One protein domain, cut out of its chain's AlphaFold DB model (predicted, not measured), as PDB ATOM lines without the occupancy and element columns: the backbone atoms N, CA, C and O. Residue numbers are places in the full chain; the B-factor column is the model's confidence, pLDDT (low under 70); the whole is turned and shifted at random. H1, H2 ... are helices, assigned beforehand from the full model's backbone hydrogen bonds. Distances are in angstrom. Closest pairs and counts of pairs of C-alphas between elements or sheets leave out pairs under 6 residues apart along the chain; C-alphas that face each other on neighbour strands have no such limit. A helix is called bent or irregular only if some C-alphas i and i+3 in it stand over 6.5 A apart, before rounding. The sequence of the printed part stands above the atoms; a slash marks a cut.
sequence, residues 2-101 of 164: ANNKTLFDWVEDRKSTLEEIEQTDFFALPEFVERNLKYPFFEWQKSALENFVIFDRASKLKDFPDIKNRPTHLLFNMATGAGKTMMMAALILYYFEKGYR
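This is residues 2 to 101 of the 164 residues of the protein "Type III restriction endonuclease subunit R" of Neisseria meningitidis (UniProt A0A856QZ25). Helix H3 runs through the middle, with H1 set across its far part on one side and H4 slanting beside it on another; the short helix H2 packs on H4. A long link with no named element, residues 57 to 83, runs round the outside from the end of H3 to the beginning of H4, near where H3 began. The printed part has 100 residues with four named helices, in the order H1, H2, H3, H4, and no named strand. The class is all helix, though under half of the residues, 47 of 100, are in named elements. The whole is compact, with a radius of gyration of the C-alphas of 13.9 A and spans of 42 by 29 by 27 A.

Begin at H1, residues 7 to 20, and compare it with H3, residues 43 to 56. H1 and H3 touch, H3 with residues 51 to 55 alone, and the closest C-alphas, those of Val 11 and Asn 51, are 6.0 A apart. Their lines are about perpendicular, at 81 degrees. Next look at H2, residues 31 to 35, which is apart from both H1 and H3. H2 touches H4, residues 84 to 97; the closest C-alphas, those of Val 33 and Leu 93, are 5.4 A apart. H3 and H4 are close but not clearly touching, and their closest C-alphas, those of Gln 45 and Met 87, are 6.6 A apart. These two run the same way at a steep tilt of 37 degrees, only just steep. H1 and H4 are apart. In H1, H2, H3 and H4 every O i to N i+4 pair is within hydrogen-bond range.

Find C-alpha 7 of Leu 7 at (-18.573, 21.094, 35.181); from there H1 runs 20.3 A to Glu 20. Further on, H2 goes from Glu 31 to Arg 35, five residues. Find C-alpha 43 at (-6.362, 18.284, 19.352), where H3 begins; it runs 19.7 A to Asp 56. H4 begins at Lys 84 and runs 20.6 A to Glu 97, whose C-alpha is at (-10.956, -1.778, 30.370). None of the helices is bent or irregular.

Look for the two C-alphas farthest apart, those of Ala 2 and Lys 38, at 44.5 A. The printed part runs from residue 2 to residue 101 and has no cut. The links from H1 to H2, with 10 residues, and from H2 to H3, with 7, are short; the link from H3 to H4, with 27 residues, is long, and its C-alphas lie 9 to 20 A from the mean of the C-alphas. The mean pLDDT of the printed part is 91.5, and in the B-factor column you will find residues 2 to 3 under 70.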
ATOM      1  N   ALA A   2     -23.031  31.746  45.722       49.50
ATOM      2  CA  ALA A   2     -23.222  30.533  44.930       49.50
ATOM      3  C   ALA A   2     -22.041  30.403  43.957       49.50
ATOM      4  O   ALA A   2     -21.671  31.378  43.303       49.50
ATOM      5  N   ASN A   3     -21.393  29.243  43.935       68.38
ATOM      6  CA  ASN A   3     -20.286  28.989  43.027       68.38
ATOM      7  C   ASN A   3     -20.870  28.760  41.625       68.38
ATOM      8  O   ASN A   3     -21.539  27.755  41.405       68.38
ATOM      9  N   ASN A   4     -20.670  29.711  40.708       82.19
ATOM     10  CA  ASN A   4     -21.252  29.695  39.358       82.19
ATOM     11  C   ASN A   4     -20.446  28.858  38.344       82.19
ATOM     12  O   ASN A   4     -20.719  28.930  37.148       82.19
ATOM     13  N   LYS A   5     -19.443  28.093  38.794       87.25
ATOM     14  CA  LYS A   5     -18.622  27.250  37.917       87.25
ATOM     15  C   LYS A   5     -19.423  26.070  37.366       87.25
ATOM     16  O   LYS A   5     -20.062  25.333  38.120       87.25
ATOM     17  N   THR A   6     -19.353  25.877  36.054       89.12
ATOM     18  CA  THR A   6     -19.876  24.700  35.355       89.12
ATOM     19  C   THR A   6     -18.959  23.491  35.559       89.12
ATOM     20  O   THR A   6     -17.826  23.623  36.019       89.12
ATOM     21  N   LEU A   7     -19.425  22.291  35.188       88.00
ATOM     22  CA  LEU A   7     -18.573  21.094  35.181       88.00
ATOM     23  C   LEU A   7     -17.311  21.299  34.328       88.00
ATOM     24  O   LEU A   7     -16.237  20.853  34.717       88.00
ATOM     25  N   PHE A   8     -17.453  21.970  33.184       90.19
ATOM     26  CA  PHE A   8     -16.333  22.257  32.298       90.19
ATOM     27  C   PHE A   8     -15.283  23.121  33.004       90.19
ATOM     28  O   PHE A   8     -14.122  22.733  33.041       90.19
ATOM     29  N   ASP A   9     -15.707  24.204  33.664       91.50
ATOM     30  CA  ASP A   9     -14.793  25.098  34.386       91.50
ATOM     31  C   ASP A   9     -14.014  24.348  35.478       91.50
ATOM     32  O   ASP A   9     -12.801  24.485  35.594       91.50
ATOM     33  N   TRP A  10     -14.692  23.486  36.245       91.38
ATOM     34  CA  TRP A  10     -14.045  22.671  37.278       91.38
ATOM     35  C   TRP A  10     -12.998  21.700  36.730       91.38
ATOM     36  O   TRP A  10     -11.984  21.448  37.384       91.38
ATOM     37  N   VAL A  11     -13.268  21.115  35.565       92.88
ATOM     38  CA  VAL A  11     -12.351  20.184  34.907       92.88
ATOM     39  C   VAL A  11     -11.146  20.926  34.333       92.88
ATOM     40  O   VAL A  11     -10.025  20.481  34.561       92.88
ATOM     41  N   GLU A  12     -11.354  22.063  33.669       93.38
ATOM     42  CA  GLU A  12     -10.278  22.884  33.097       93.38
ATOM     43  C   GLU A  12      -9.356  23.463  34.177       93.38
ATOM     44  O   GLU A  12      -8.139  23.317  34.084       93.38
ATOM     45  N   ASP A  13      -9.912  24.022  35.257       92.81
ATOM     46  CA  ASP A  13      -9.116  24.516  36.391       92.81
ATOM     47  C   ASP A  13      -8.223  23.408  36.964       92.81
ATOM     48  O   ASP A  13      -7.051  23.608  37.307       92.81
ATOM     49  N   ARG A  14      -8.789  22.201  37.069       92.81
ATOM     50  CA  ARG A  14      -8.059  21.043  37.566       92.81
ATOM     51  C   ARG A  14      -6.987  20.593  36.582       92.81
ATOM     52  O   ARG A  14      -5.902  20.238  37.032       92.81
ATOM     53  N   LYS A  15      -7.281  20.594  35.283       94.44
ATOM     54  CA  LYS A  15      -6.323  20.256  34.233       94.44
ATOM     55  C   LYS A  15      -5.119  21.194  34.275       94.44
ATOM     56  O   LYS A  15      -4.005  20.702  34.405       94.44
ATOM     57  N   SER A  16      -5.358  22.507  34.326       94.38
ATOM     58  CA  SER A  16      -4.314  23.530  34.484       94.38
ATOM     59  C   SER A  16      -3.439  23.257  35.709       94.38
ATOM     60  O   SER A  16      -2.217  23.252  35.615       94.38
ATOM     61  N   THR A  17      -4.052  22.939  36.855       93.62
ATOM     62  CA  THR A  17      -3.301  22.596  38.077       93.62
ATOM     63  C   THR A  17      -2.440  21.342  37.891       93.62
ATOM     64  O   THR A  17      -1.314  21.295  38.372       93.62
ATOM     65  N   LEU A  18      -2.972  20.303  37.238       94.06
ATOM     66  CA  LEU A  18      -2.251  19.049  36.987       94.06
ATOM     67  C   LEU A  18      -1.080  19.251  36.018       94.06
ATOM     68  O   LEU A  18      -0.046  18.615  36.193       94.06
ATOM     69  N   GLU A  19      -1.225  20.136  35.033       94.81
ATOM     70  CA  GLU A  19      -0.159  20.523  34.104       94.81
ATOM     71  C   GLU A  19       0.953  21.312  34.810       94.81
ATOM     72  O   GLU A  19       2.125  20.987  34.635       94.81
ATOM     73  N   GLU A  20       0.608  22.277  35.671       95.81
ATOM     74  CA  GLU A  20       1.575  23.070  36.453       95.81
ATOM     75  C   GLU A  20       2.456  22.218  37.376       95.81
ATOM     76  O   GLU A  20       3.617  22.554  37.611       95.81
ATOM     77  N   ILE A  21       1.914  21.117  37.903       95.25
ATOM     78  CA  ILE A  21       2.645  20.177  38.768       95.25
ATOM     79  C   ILE A  21       3.193  18.958  38.010       95.25
ATOM     80  O   ILE A  21       3.591  17.982  38.648       95.25
ATOM     81  N   GLU A  22       3.179  18.991  36.673       94.75
ATOM     82  CA  GLU A  22       3.695  17.944  35.775       94.75
ATOM     83  C   GLU A  22       3.063  16.545  35.983       94.75
ATOM     84  O   GLU A  22       3.685  15.515  35.737       94.75
ATOM     85  N   GLN A  23       1.795  16.478  36.408       93.56
ATOM     86  CA  GLN A  23       1.034  15.232  36.614       93.56
ATOM     87  C   GLN A  23       0.078  14.920  35.453       93.56
ATOM     88  O   GLN A  23      -1.099  14.598  35.650       93.56
ATOM     89  N   THR A  24       0.580  14.994  34.223       92.44
ATOM     90  CA  THR A  24      -0.218  14.794  33.001       92.44
ATOM     91  C   THR A  24      -0.738  13.358  32.842       92.44
ATOM     92  O   THR A  24      -1.842  13.149  32.334       92.44
ATOM     93  N   ASP A  25      -0.036  12.366  33.403       93.94
ATOM     94  CA  ASP A  25      -0.478  10.962  33.465       93.94
ATOM     95  C   ASP A  25      -1.859  10.789  34.128       93.94
ATOM     96  O   ASP A  25      -2.587   9.822  33.868       93.94
ATOM     97  N   PHE A  26      -2.269  11.741  34.979       94.38
ATOM     98  CA  PHE A  26      -3.579  11.707  35.624       94.38
ATOM     99  C   PHE A  26      -4.731  11.764  34.618       94.38
ATOM    100  O   PHE A  26      -5.786  11.178  34.877       94.38
ATOM    101  N   PHE A  27      -4.544  12.437  33.486       95.38
ATOM    102  CA  PHE A  27      -5.570  12.609  32.462       95.38
ATOM    103  C   PHE A  27      -5.218  11.966  31.118       95.38
ATOM    104  O   PHE A  27      -6.021  12.030  30.189       95.38
ATOM    105  N   ALA A  28      -4.081  11.274  31.043       95.06
ATOM    106  CA  ALA A  28      -3.733  10.440  29.905       95.06
ATOM    107  C   ALA A  28      -4.755   9.307  29.703       95.06
ATOM    108  O   ALA A  28      -5.213   8.648  30.656       95.06
ATOM    109  N   LEU A  29      -5.098   9.072  28.434       95.38
ATOM    110  CA  LEU A  29      -5.848   7.892  28.035       95.38
ATOM    111  C   LEU A  29      -5.005   6.638  28.294       95.38
ATOM    112  O   LEU A  29      -3.785   6.671  28.144       95.38
ATOM    113  N   PRO A  30      -5.633   5.517  28.680       95.38
ATOM    114  CA  PRO A  30      -4.928   4.251  28.740       95.38
ATOM    115  C   PRO A  30      -4.350   3.888  27.372       95.38
ATOM    116  O   PRO A  30      -5.005   4.052  26.342       95.38
ATOM    117  N   GLU A  31      -3.157   3.303  27.376       95.38
ATOM    118  CA  GLU A  31      -2.473   2.871  26.158       95.38
ATOM    119  C   GLU A  31      -3.315   1.889  25.319       95.38
ATOM    120  O   GLU A  31      -3.278   1.923  24.090       95.38
ATOM    121  N   PHE A  32      -4.130   1.050  25.969       97.31
ATOM    122  CA  PHE A  32      -5.086   0.169  25.297       97.31
ATOM    123  C   PHE A  32      -6.064   0.937  24.398       97.31
ATOM    124  O   PHE A  32      -6.392   0.458  23.315       97.31
ATOM    125  N   VAL A  33      -6.529   2.117  24.814       97.88
ATOM    126  CA  VAL A  33      -7.446   2.926  24.007       97.88
ATOM    127  C   VAL A  33      -6.733   3.420  22.756       97.88
ATOM    128  O   VAL A  33      -7.215   3.197  21.653       97.88
ATOM    129  N   GLU A  34      -5.569   4.048  22.911       95.94
ATOM    130  CA  GLU A  34      -4.852   4.658  21.787       95.94
ATOM    131  C   GLU A  34      -4.343   3.617  20.783       95.94
ATOM    132  O   GLU A  34      -4.454   3.824  19.575       95.94
ATOM    133  N   ARG A  35      -3.855   2.463  21.257       97.06
ATOM    134  CA  ARG A  35      -3.331   1.392  20.392       97.06
ATOM    135  C   ARG A  35      -4.394   0.679  19.558       97.06
ATOM    136  O   ARG A  35      -4.046   0.084  18.544       97.06
ATOM    137  N   ASN A  36      -5.656   0.706  19.983       98.19
ATOM    138  CA  ASN A  36      -6.741  -0.047  19.342       98.19
ATOM    139  C   ASN A  36      -7.665   0.818  18.474       98.19
ATOM    140  O   ASN A  36      -8.692   0.344  17.982       98.19
ATOM    141  N   LEU A  37      -7.299   2.080  18.257       98.06
ATOM    142  CA  LEU A  37      -7.987   2.991  17.355       98.06
ATOM    143  C   LEU A  37      -7.239   3.106  16.028       98.06
ATOM    144  O   LEU A  37      -6.016   3.181  15.979       98.06
ATOM    145  N   LYS A  38      -7.991   3.148  14.929       97.25
ATOM    146  CA  LYS A  38      -7.424   3.212  13.575       97.25
ATOM    147  C   LYS A  38      -6.863   4.587  13.217       97.25
ATOM    148  O   LYS A  38      -5.961   4.687  12.390       97.25
ATOM    149  N   TYR A  39      -7.442   5.643  13.784       95.81
ATOM    150  CA  TYR A  39      -7.130   7.026  13.441       95.81
ATOM    151  C   TYR A  39      -6.642   7.786  14.675       95.81
ATOM    152  O   TYR A  39      -7.187   7.574  15.761       95.81
ATOM    153  N   PRO A  40      -5.665   8.697  14.517       95.12
ATOM    154  CA  PRO A  40      -5.253   9.579  15.597       95.12
ATOM    155  C   PRO A  40      -6.355  10.592  15.927       95.12
ATOM    156  O   PRO A  40      -7.228  10.888  15.103       95.12
ATOM    157  N   PHE A  41      -6.283  11.163  17.126       95.94
ATOM    158  CA  PHE A  41      -7.167  12.247  17.535       95.94
ATOM    159  C   PHE A  41      -6.721  13.589  16.957       95.94
ATOM    160  O   PHE A  41      -5.533  13.891  16.881       95.94
ATOM    161  N   PHE A  42      -7.693  14.437  16.632       95.69
ATOM    162  CA  PHE A  42      -7.469  15.875  16.557       95.69
ATOM    163  C   PHE A  42      -7.290  16.464  17.963       95.69
ATOM    164  O   PHE A  42      -7.831  15.934  18.935       95.69
ATOM    165  N   GLU A  43      -6.633  17.621  18.066       95.06
ATOM    166  CA  GLU A  43      -6.362  18.284  19.352       95.06
ATOM    167  C   GLU A  43      -7.623  18.518  20.197       95.06
ATOM    168  O   GLU A  43      -7.640  18.263  21.399       95.06
ATOM    169  N   TRP A  44      -8.735  18.922  19.577       94.38
ATOM    170  CA  TRP A  44      -9.996  19.124  20.301       94.38
ATOM    171  C   TRP A  44     -10.626  17.815  20.796       94.38
ATOM    172  O   TRP A  44     -11.312  17.816  21.816       94.38
ATOM    173  N   GLN A  45     -10.416  16.696  20.093       96.06
ATOM    174  CA  GLN A  45     -10.875  15.379  20.546       96.06
ATOM    175  C   GLN A  45     -10.034  14.907  21.726       96.06
ATOM    176  O   GLN A  45     -10.591  14.461  22.725       96.06
ATOM    177  N   LYS A  46      -8.709  15.069  21.627       95.56
ATOM    178  CA  LYS A  46      -7.781  14.769  22.714       95.56
ATOM    179  C   LYS A  46      -8.144  15.565  23.966       95.56
ATOM    180  O   LYS A  46      -8.428  14.961  24.993       95.56
ATOM    181  N   SER A  47      -8.288  16.885  23.845       94.62
ATOM    182  CA  SER A  47      -8.687  17.749  24.962       94.62
ATOM    183  C   SER A  47     -10.025  17.323  25.589       94.62
ATOM    184  O   SER A  47     -10.131  17.174  26.806       94.62
ATOM    185  N   ALA A  48     -11.039  17.012  24.773       95.19
ATOM    186  CA  ALA A  48     -12.326  16.536  25.280       95.19
ATOM    187  C   ALA A  48     -12.236  15.171  25.997       95.19
ATOM    188  O   ALA A  48     -12.974  14.941  26.961       95.19
ATOM    189  N   LEU A  49     -11.360  14.264  25.550       96.94
ATOM    190  CA  LEU A  49     -11.121  12.974  26.205       96.94
ATOM    191  C   LEU A  49     -10.362  13.140  27.523       96.94
ATOM    192  O   LEU A  49     -10.746  12.523  28.510       96.94
ATOM    193  N   GLU A  50      -9.351  14.002  27.574       96.31
ATOM    194  CA  GLU A  50      -8.618  14.323  28.806       96.31
ATOM    195  C   GLU A  50      -9.565  14.902  29.864       96.31
ATOM    196  O   GLU A  50      -9.584  14.448  31.010       96.31
ATOM    197  N   ASN A  51     -10.453  15.814  29.458       95.38
ATOM    198  CA  ASN A  51     -11.490  16.367  30.329       95.38
ATOM    199  C   ASN A  51     -12.428  15.286  30.872       95.38
ATOM    200  O   ASN A  51     -12.763  15.264  32.061       95.38
ATOM    201  N   PHE A  52     -12.832  14.356  30.007       95.88
ATOM    202  CA  PHE A  52     -13.603  13.196  30.422       95.88
ATOM    203  C   PHE A  52     -12.839  12.333  31.441       95.88
ATOM    204  O   PHE A  52     -13.427  11.939  32.447       95.88
ATOM    205  N   VAL A  53     -11.546  12.063  31.226       96.12
ATOM    206  CA  VAL A  53     -10.720  11.251  32.134       96.12
ATOM    207  C   VAL A  53     -10.576  11.923  33.503       96.12
ATOM    208  O   VAL A  53     -10.732  11.247  34.522       96.12
ATOM    209  N   ILE A  54     -10.356  13.243  33.550       94.94
ATOM    210  CA  ILE A  54     -10.315  14.015  34.805       94.94
ATOM    211  C   ILE A  54     -11.629  13.861  35.562       94.94
ATOM    212  O   ILE A  54     -11.622  13.481  36.734       94.94
ATOM    213  N   PHE A  55     -12.757  14.115  34.894       93.94
ATOM    214  CA  PHE A  55     -14.075  13.982  35.507       93.94
ATOM    215  C   PHE A  55     -14.336  12.554  35.998       93.94
ATOM    216  O   PHE A  55     -14.841  12.327  37.098       93.94
ATOM    217  N   ASP A  56     -13.978  11.558  35.197       92.75
ATOM    218  CA  ASP A  56     -14.192  10.170  35.553       92.75
ATOM    219  C   ASP A  56     -13.359   9.752  36.779       92.75
ATOM    220  O   ASP A  56     -13.876   9.039  37.650       92.75
ATOM    221  N   ARG A  57     -12.125  10.259  36.886       92.00
ATOM    222  CA  ARG A  57     -11.193  10.051  38.005       92.00
ATOM    223  C   ARG A  57     -11.374  11.058  39.146       92.00
ATOM    224  O   ARG A  57     -10.622  10.990  40.118       92.00
ATOM    225  N   ALA A  58     -12.378  11.934  39.082       87.62
ATOM    226  CA  ALA A  58     -12.574  13.027  40.031       87.62
ATOM    227  C   ALA A  58     -12.670  12.584  41.497       87.62
ATOM    228  O   ALA A  58     -12.241  13.313  42.380       87.62
ATOM    229  N   SER A  59     -13.141  11.365  41.777       84.25
ATOM    230  CA  SER A  59     -13.173  10.823  43.144       84.25
ATOM    231  C   SER A  59     -11.790  10.652  43.785       84.25
ATOM    232  O   SER A  59     -11.697  10.489  44.998       84.25
ATOM    233  N   LYS A  60     -10.712  10.671  42.991       85.69
ATOM    234  CA  LYS A  60      -9.322  10.658  43.473       85.69
ATOM    235  C   LYS A  60      -8.813  12.058  43.842       85.69
ATOM    236  O   LYS A  60      -7.719  12.175  44.390       85.69
ATOM    237  N   LEU A  61      -9.574  13.109  43.540       83.75
ATOM    238  CA  LEU A  61      -9.212  14.501  43.777       83.75
ATOM    239  C   LEU A  61      -9.931  15.012  45.026       83.75
ATOM    240  O   LEU A  61     -11.157  15.061  45.065       83.75
ATOM    241  N   LYS A  62      -9.169  15.420  46.046       79.19
ATOM    242  CA  LYS A  62      -9.728  15.860  47.337       79.19
ATOM    243  C   LYS A  62     -10.616  17.104  47.230       79.19
ATOM    244  O   LYS A  62     -11.591  17.200  47.964       79.19
ATOM    245  N   ASP A  63     -10.301  18.008  46.303       79.88
ATOM    246  CA  ASP A  63     -10.995  19.297  46.160       79.88
ATOM    247  C   ASP A  63     -11.846  19.375  44.886       79.88
ATOM    248  O   ASP A  63     -12.166  20.468  44.419       79.88
ATOM    249  N   PHE A  64     -12.166  18.233  44.264       82.94
ATOM    250  CA  PHE A  64     -13.120  18.221  43.160       82.94
ATOM    251  C   PHE A  64     -14.541  18.105  43.730       82.94
ATOM    252  O   PHE A  64     -14.793  17.229  44.560       82.94
ATOM    253  N   PRO A  65     -15.475  18.980  43.329       81.50
ATOM    254  CA  PRO A  65     -16.844  18.952  43.836       81.50
ATOM    255  C   PRO A  65     -17.536  17.613  43.557       81.50
ATOM    256  O   PRO A  65     -17.334  16.994  42.510       81.50
ATOM    257  N   ASP A  66     -18.420  17.190  44.460       81.25
ATOM    258  CA  ASP A  66     -19.236  15.987  44.270       81.25
ATOM    259  C   ASP A  66     -20.384  16.247  43.274       81.25
ATOM    260  O   ASP A  66     -21.546  16.406  43.639       81.25
ATOM    261  N   ILE A  67     -20.034  16.382  41.989       79.44
ATOM    262  CA  ILE A  67     -20.972  16.637  40.878       79.44
ATOM    263  C   ILE A  67     -21.380  15.319  40.192       79.44
ATOM    264  O   ILE A  67     -22.285  15.289  39.358       79.44
ATOM    265  N   LYS A  68     -20.711  14.197  40.496       78.81
ATOM    266  CA  LYS A  68     -20.925  12.933  39.780       78.81
ATOM    267  C   LYS A  68     -22.223  12.270  40.251       78.81
ATOM    268  O   LYS A  68     -22.242  11.503  41.210       78.81
ATOM    269  N   ASN A  69     -23.313  12.528  39.533       74.75
ATOM    270  CA  ASN A  69     -24.589  11.845  39.732       74.75
ATOM    271  C   ASN A  69     -24.495  10.344  39.399       74.75
ATOM    272  O   ASN A  69     -23.673   9.917  38.584       74.75
ATOM    273  N   ARG A  70     -25.343   9.524  40.036       78.06
ATOM    274  CA  ARG A  70     -25.469   8.085  39.757       78.06
ATOM    275  C   ARG A  70     -26.941   7.736  39.478       78.06
ATOM    276  O   ARG A  70     -27.745   7.889  40.394       78.06
ATOM    277  N   PRO A  71     -27.299   7.262  38.266       78.25
ATOM    278  CA  PRO A  71     -26.430   7.046  37.100       78.25
ATOM    279  C   PRO A  71     -25.861   8.356  36.523       78.25
ATOM    280  O   PRO A  71     -26.487   9.410  36.610       78.25
ATOM    281  N   THR A  72     -24.650   8.285  35.958       85.69
ATOM    282  CA  THR A  72     -23.973   9.443  35.358       85.69
ATOM    283  C   THR A  72     -24.421   9.628  33.913       85.69
ATOM    284  O   THR A  72     -24.304   8.703  33.110       85.69
ATOM    285  N   HIS A  73     -24.869  10.834  33.566       86.50
ATOM    286  CA  HIS A  73     -25.213  11.210  32.193       86.50
ATOM    287  C   HIS A  73     -24.277  12.323  31.721       86.50
ATOM    288  O   HIS A  73     -24.237  13.393  32.324       86.50
ATOM    289  N   LEU A  74     -23.525  12.067  30.648       89.75
ATOM    290  CA  LEU A  74     -22.587  13.023  30.063       89.75
ATOM    291  C   LEU A  74     -23.077  13.508  28.703       89.75
ATOM    292  O   LEU A  74     -23.519  12.713  27.875       89.75
ATOM    293  N   LEU A  75     -22.949  14.813  28.472       90.88
ATOM    294  CA  LEU A  75     -23.269  15.458  27.206       90.88
ATOM    295  C   LEU A  75     -21.993  16.032  26.585       90.88
ATOM    296  O   LEU A  75     -21.362  16.916  27.156       90.88
ATOM    297  N   PHE A  76     -21.657  15.567  25.383       89.75
ATOM    298  CA  PHE A  76     -20.570  16.119  24.578       89.75
ATOM    299  C   PHE A  76     -21.156  17.049  23.514       89.75
ATOM    300  O   PHE A  76     -21.741  16.589  22.529       89.75
ATOM    301  N   ASN A  77     -21.011  18.361  23.703       89.81
ATOM    302  CA  ASN A  77     -21.453  19.345  22.720       89.81
ATOM    303  C   ASN A  77     -20.369  19.547  21.650       89.81
ATOM    304  O   ASN A  77     -19.346  20.175  21.908       89.81
ATOM    305  N   MET A  78     -20.573  18.986  20.456       89.88
ATOM    306  CA  MET A  78     -19.585  19.020  19.373       89.88
ATOM    307  C   MET A  78     -20.240  19.312  18.021       89.88
ATOM    308  O   MET A  78     -21.270  18.719  17.674       89.88
ATOM    309  N   ALA A  79     -19.585  20.143  17.204       90.88
ATOM    310  CA  ALA A  79     -20.038  20.493  15.858       90.88
ATOM    311  C   ALA A  79     -20.150  19.271  14.919       90.88
ATOM    312  O   ALA A  79     -19.567  18.200  15.140       90.88
ATOM    313  N   THR A  80     -20.940  19.396  13.853       87.31
ATOM    314  CA  THR A  80     -20.990  18.391  12.778       87.31
ATOM    315  C   THR A  80     -19.634  18.314  12.080       87.31
ATOM    316  O   THR A  80     -19.007  19.335  11.835       87.31
ATOM    317  N   GLY A  81     -19.153  17.101  11.803       87.06
ATOM    318  CA  GLY A  81     -17.821  16.892  11.220       87.06
ATOM    319  C   GLY A  81     -16.656  16.917  12.219       87.06
ATOM    320  O   GLY A  81     -15.576  16.472  11.864       87.06
ATOM    321  N   ALA A  82     -16.868  17.297  13.486       89.88
ATOM    322  CA  ALA A  82     -15.810  17.346  14.511       89.88
ATOM    323  C   ALA A  82     -15.283  15.966  14.979       89.88
ATOM    324  O   ALA A  82     -14.479  15.890  15.907       89.88
ATOM    325  N   GLY A  83     -15.759  14.872  14.372       92.69
ATOM    326  CA  GLY A  83     -15.324  13.510  14.686       92.69
ATOM    327  C   GLY A  83     -15.945  12.909  15.954       92.69
ATOM    328  O   GLY A  83     -15.272  12.198  16.693       92.69
ATOM    329  N   LYS A  84     -17.238  13.156  16.210       93.75
ATOM    330  CA  LYS A  84     -17.978  12.587  17.359       93.75
ATOM    331  C   LYS A  84     -17.898  11.057  17.453       93.75
ATOM    332  O   LYS A  84     -17.760  10.517  18.541       93.75
ATOM    333  N   THR A  85     -17.959  10.351  16.326       94.25
ATOM    334  CA  THR A  85     -17.921   8.879  16.323       94.25
ATOM    335  C   THR A  85     -16.566   8.338  16.794       94.25
ATOM    336  O   THR A  85     -16.514   7.324  17.479       94.25
ATOM    337  N   MET A  86     -15.477   9.057  16.506       96.38
ATOM    338  CA  MET A  86     -14.132   8.727  16.989       96.38
ATOM    339  C   MET A  86     -14.037   8.853  18.519       96.38
ATOM    340  O   MET A  86     -13.492   7.973  19.177       96.38
ATOM    341  N   MET A  87     -14.647   9.900  19.093       96.19
ATOM    342  CA  MET A  87     -14.771  10.054  20.550       96.19
ATOM    343  C   MET A  87     -15.515   8.870  21.173       96.19
ATOM    344  O   MET A  87     -15.079   8.328  22.181       96.19
ATOM    345  N   MET A  88     -16.622   8.440  20.559       96.31
ATOM    346  CA  MET A  88     -17.394   7.289  21.039       96.31
ATOM    347  C   MET A  88     -16.558   6.003  21.044       96.31
ATOM    348  O   MET A  88     -16.599   5.275  22.029       96.31
ATOM    349  N   ALA A  89     -15.768   5.744  19.996       98.00
ATOM    350  CA  ALA A  89     -14.877   4.581  19.946       98.00
ATOM    351  C   ALA A  89     -13.838   4.594  21.077       98.00
ATOM    352  O   ALA A  89     -13.645   3.578  21.743       98.00
ATOM    353  N   ALA A  90     -13.229   5.752  21.349       98.31
ATOM    354  CA  ALA A  90     -12.290   5.906  22.458       98.31
ATOM    355  C   ALA A  90     -12.953   5.634  23.818       98.31
ATOM    356  O   ALA A  90     -12.415   4.897  24.641       98.31
ATOM    357  N   LEU A  91     -14.156   6.177  24.036       97.94
ATOM    358  CA  LEU A  91     -14.925   5.951  25.261       97.94
ATOM    359  C   LEU A  91     -15.339   4.482  25.422       97.94
ATOM    360  O   LEU A  91     -15.304   3.964  26.534       97.94
ATOM    361  N   ILE A  92     -15.698   3.797  24.335       98.12
ATOM    362  CA  ILE A  92     -16.025   2.365  24.350       98.12
ATOM    363  C   ILE A  92     -14.833   1.544  24.839       98.12
ATOM    364  O   ILE A  92     -14.986   0.757  25.772       98.12
ATOM    365  N   LEU A  93     -13.644   1.763  24.271       98.38
ATOM    366  CA  LEU A  93     -12.426   1.073  24.703       98.38
ATOM    367  C   LEU A  93     -12.070   1.415  26.157       98.38
ATOM    368  O   LEU A  93     -11.759   0.522  26.942       98.38
ATOM    369  N   TYR A  94     -12.211   2.684  26.549       98.06
ATOM    370  CA  TYR A  94     -11.971   3.125  27.924       98.06
ATOM    371  C   TYR A  94     -12.884   2.413  28.933       98.06
ATOM    372  O   TYR A  94     -12.442   1.942  29.982       98.06
ATOM    373  N   TYR A  95     -14.181   2.308  28.630       97.19
ATOM    374  CA  TYR A  95     -15.120   1.578  29.478       97.19
ATOM    375  C   TYR A  95     -14.920   0.061  29.391       97.19
ATOM    376  O   TYR A  95     -15.151  -0.637  30.380       97.19
ATOM    377  N   PHE A  96     -14.436  -0.471  28.270       97.44
ATOM    378  CA  PHE A  96     -14.110  -1.888  28.165       97.44
ATOM    379  C   PHE A  96     -13.035  -2.314  29.171       97.44
ATOM    380  O   PHE A  96     -13.221  -3.309  29.879       97.44
ATOM    381  N   GLU A  97     -11.971  -1.524  29.336       95.25
ATOM    382  CA  GLU A  97     -10.956  -1.778  30.370       95.25
ATOM    383  C   GLU A  97     -11.519  -1.737  31.789       95.25
ATOM    384  O   GLU A  97     -11.033  -2.425  32.682       95.25
ATOM    385  N   LYS A  98     -12.598  -0.983  31.995       93.88
ATOM    386  CA  LYS A  98     -13.310  -0.914  33.274       93.88
ATOM    387  C   LYS A  98     -14.283  -2.067  33.514       93.88
ATOM    388  O   LYS A  98     -14.992  -2.056  34.518       93.88
ATOM    389  N   GLY A  99     -14.341  -3.044  32.613       95.12
ATOM    390  CA  GLY A  99     -15.202  -4.219  32.743       95.12
ATOM    391  C   GLY A  99     -16.556  -4.095  32.045       95.12
ATOM    392  O   GLY A  99     -17.350  -5.031  32.104       95.12
ATOM    393  N   TYR A 100     -16.836  -2.987  31.353       96.31
ATOM    394  CA  TYR A 100     -18.063  -2.868  30.570       96.31
ATOM    395  C   TYR A 100     -17.950  -3.708  29.293       96.31
ATOM    396  O   TYR A 100     -16.894  -3.783  28.664       96.31
ATOM    397  N   ARG A 101     -19.039  -4.378  28.921       97.06
ATOM    398  CA  ARG A 101     -19.086  -5.255  27.738       97.06
ATOM    399  C   ARG A 101     -20.219  -4.913  26.780       97.06
ATOM    400  O   ARG A 101     -20.158  -5.308  25.624       97.06
TER     401      ARG A 101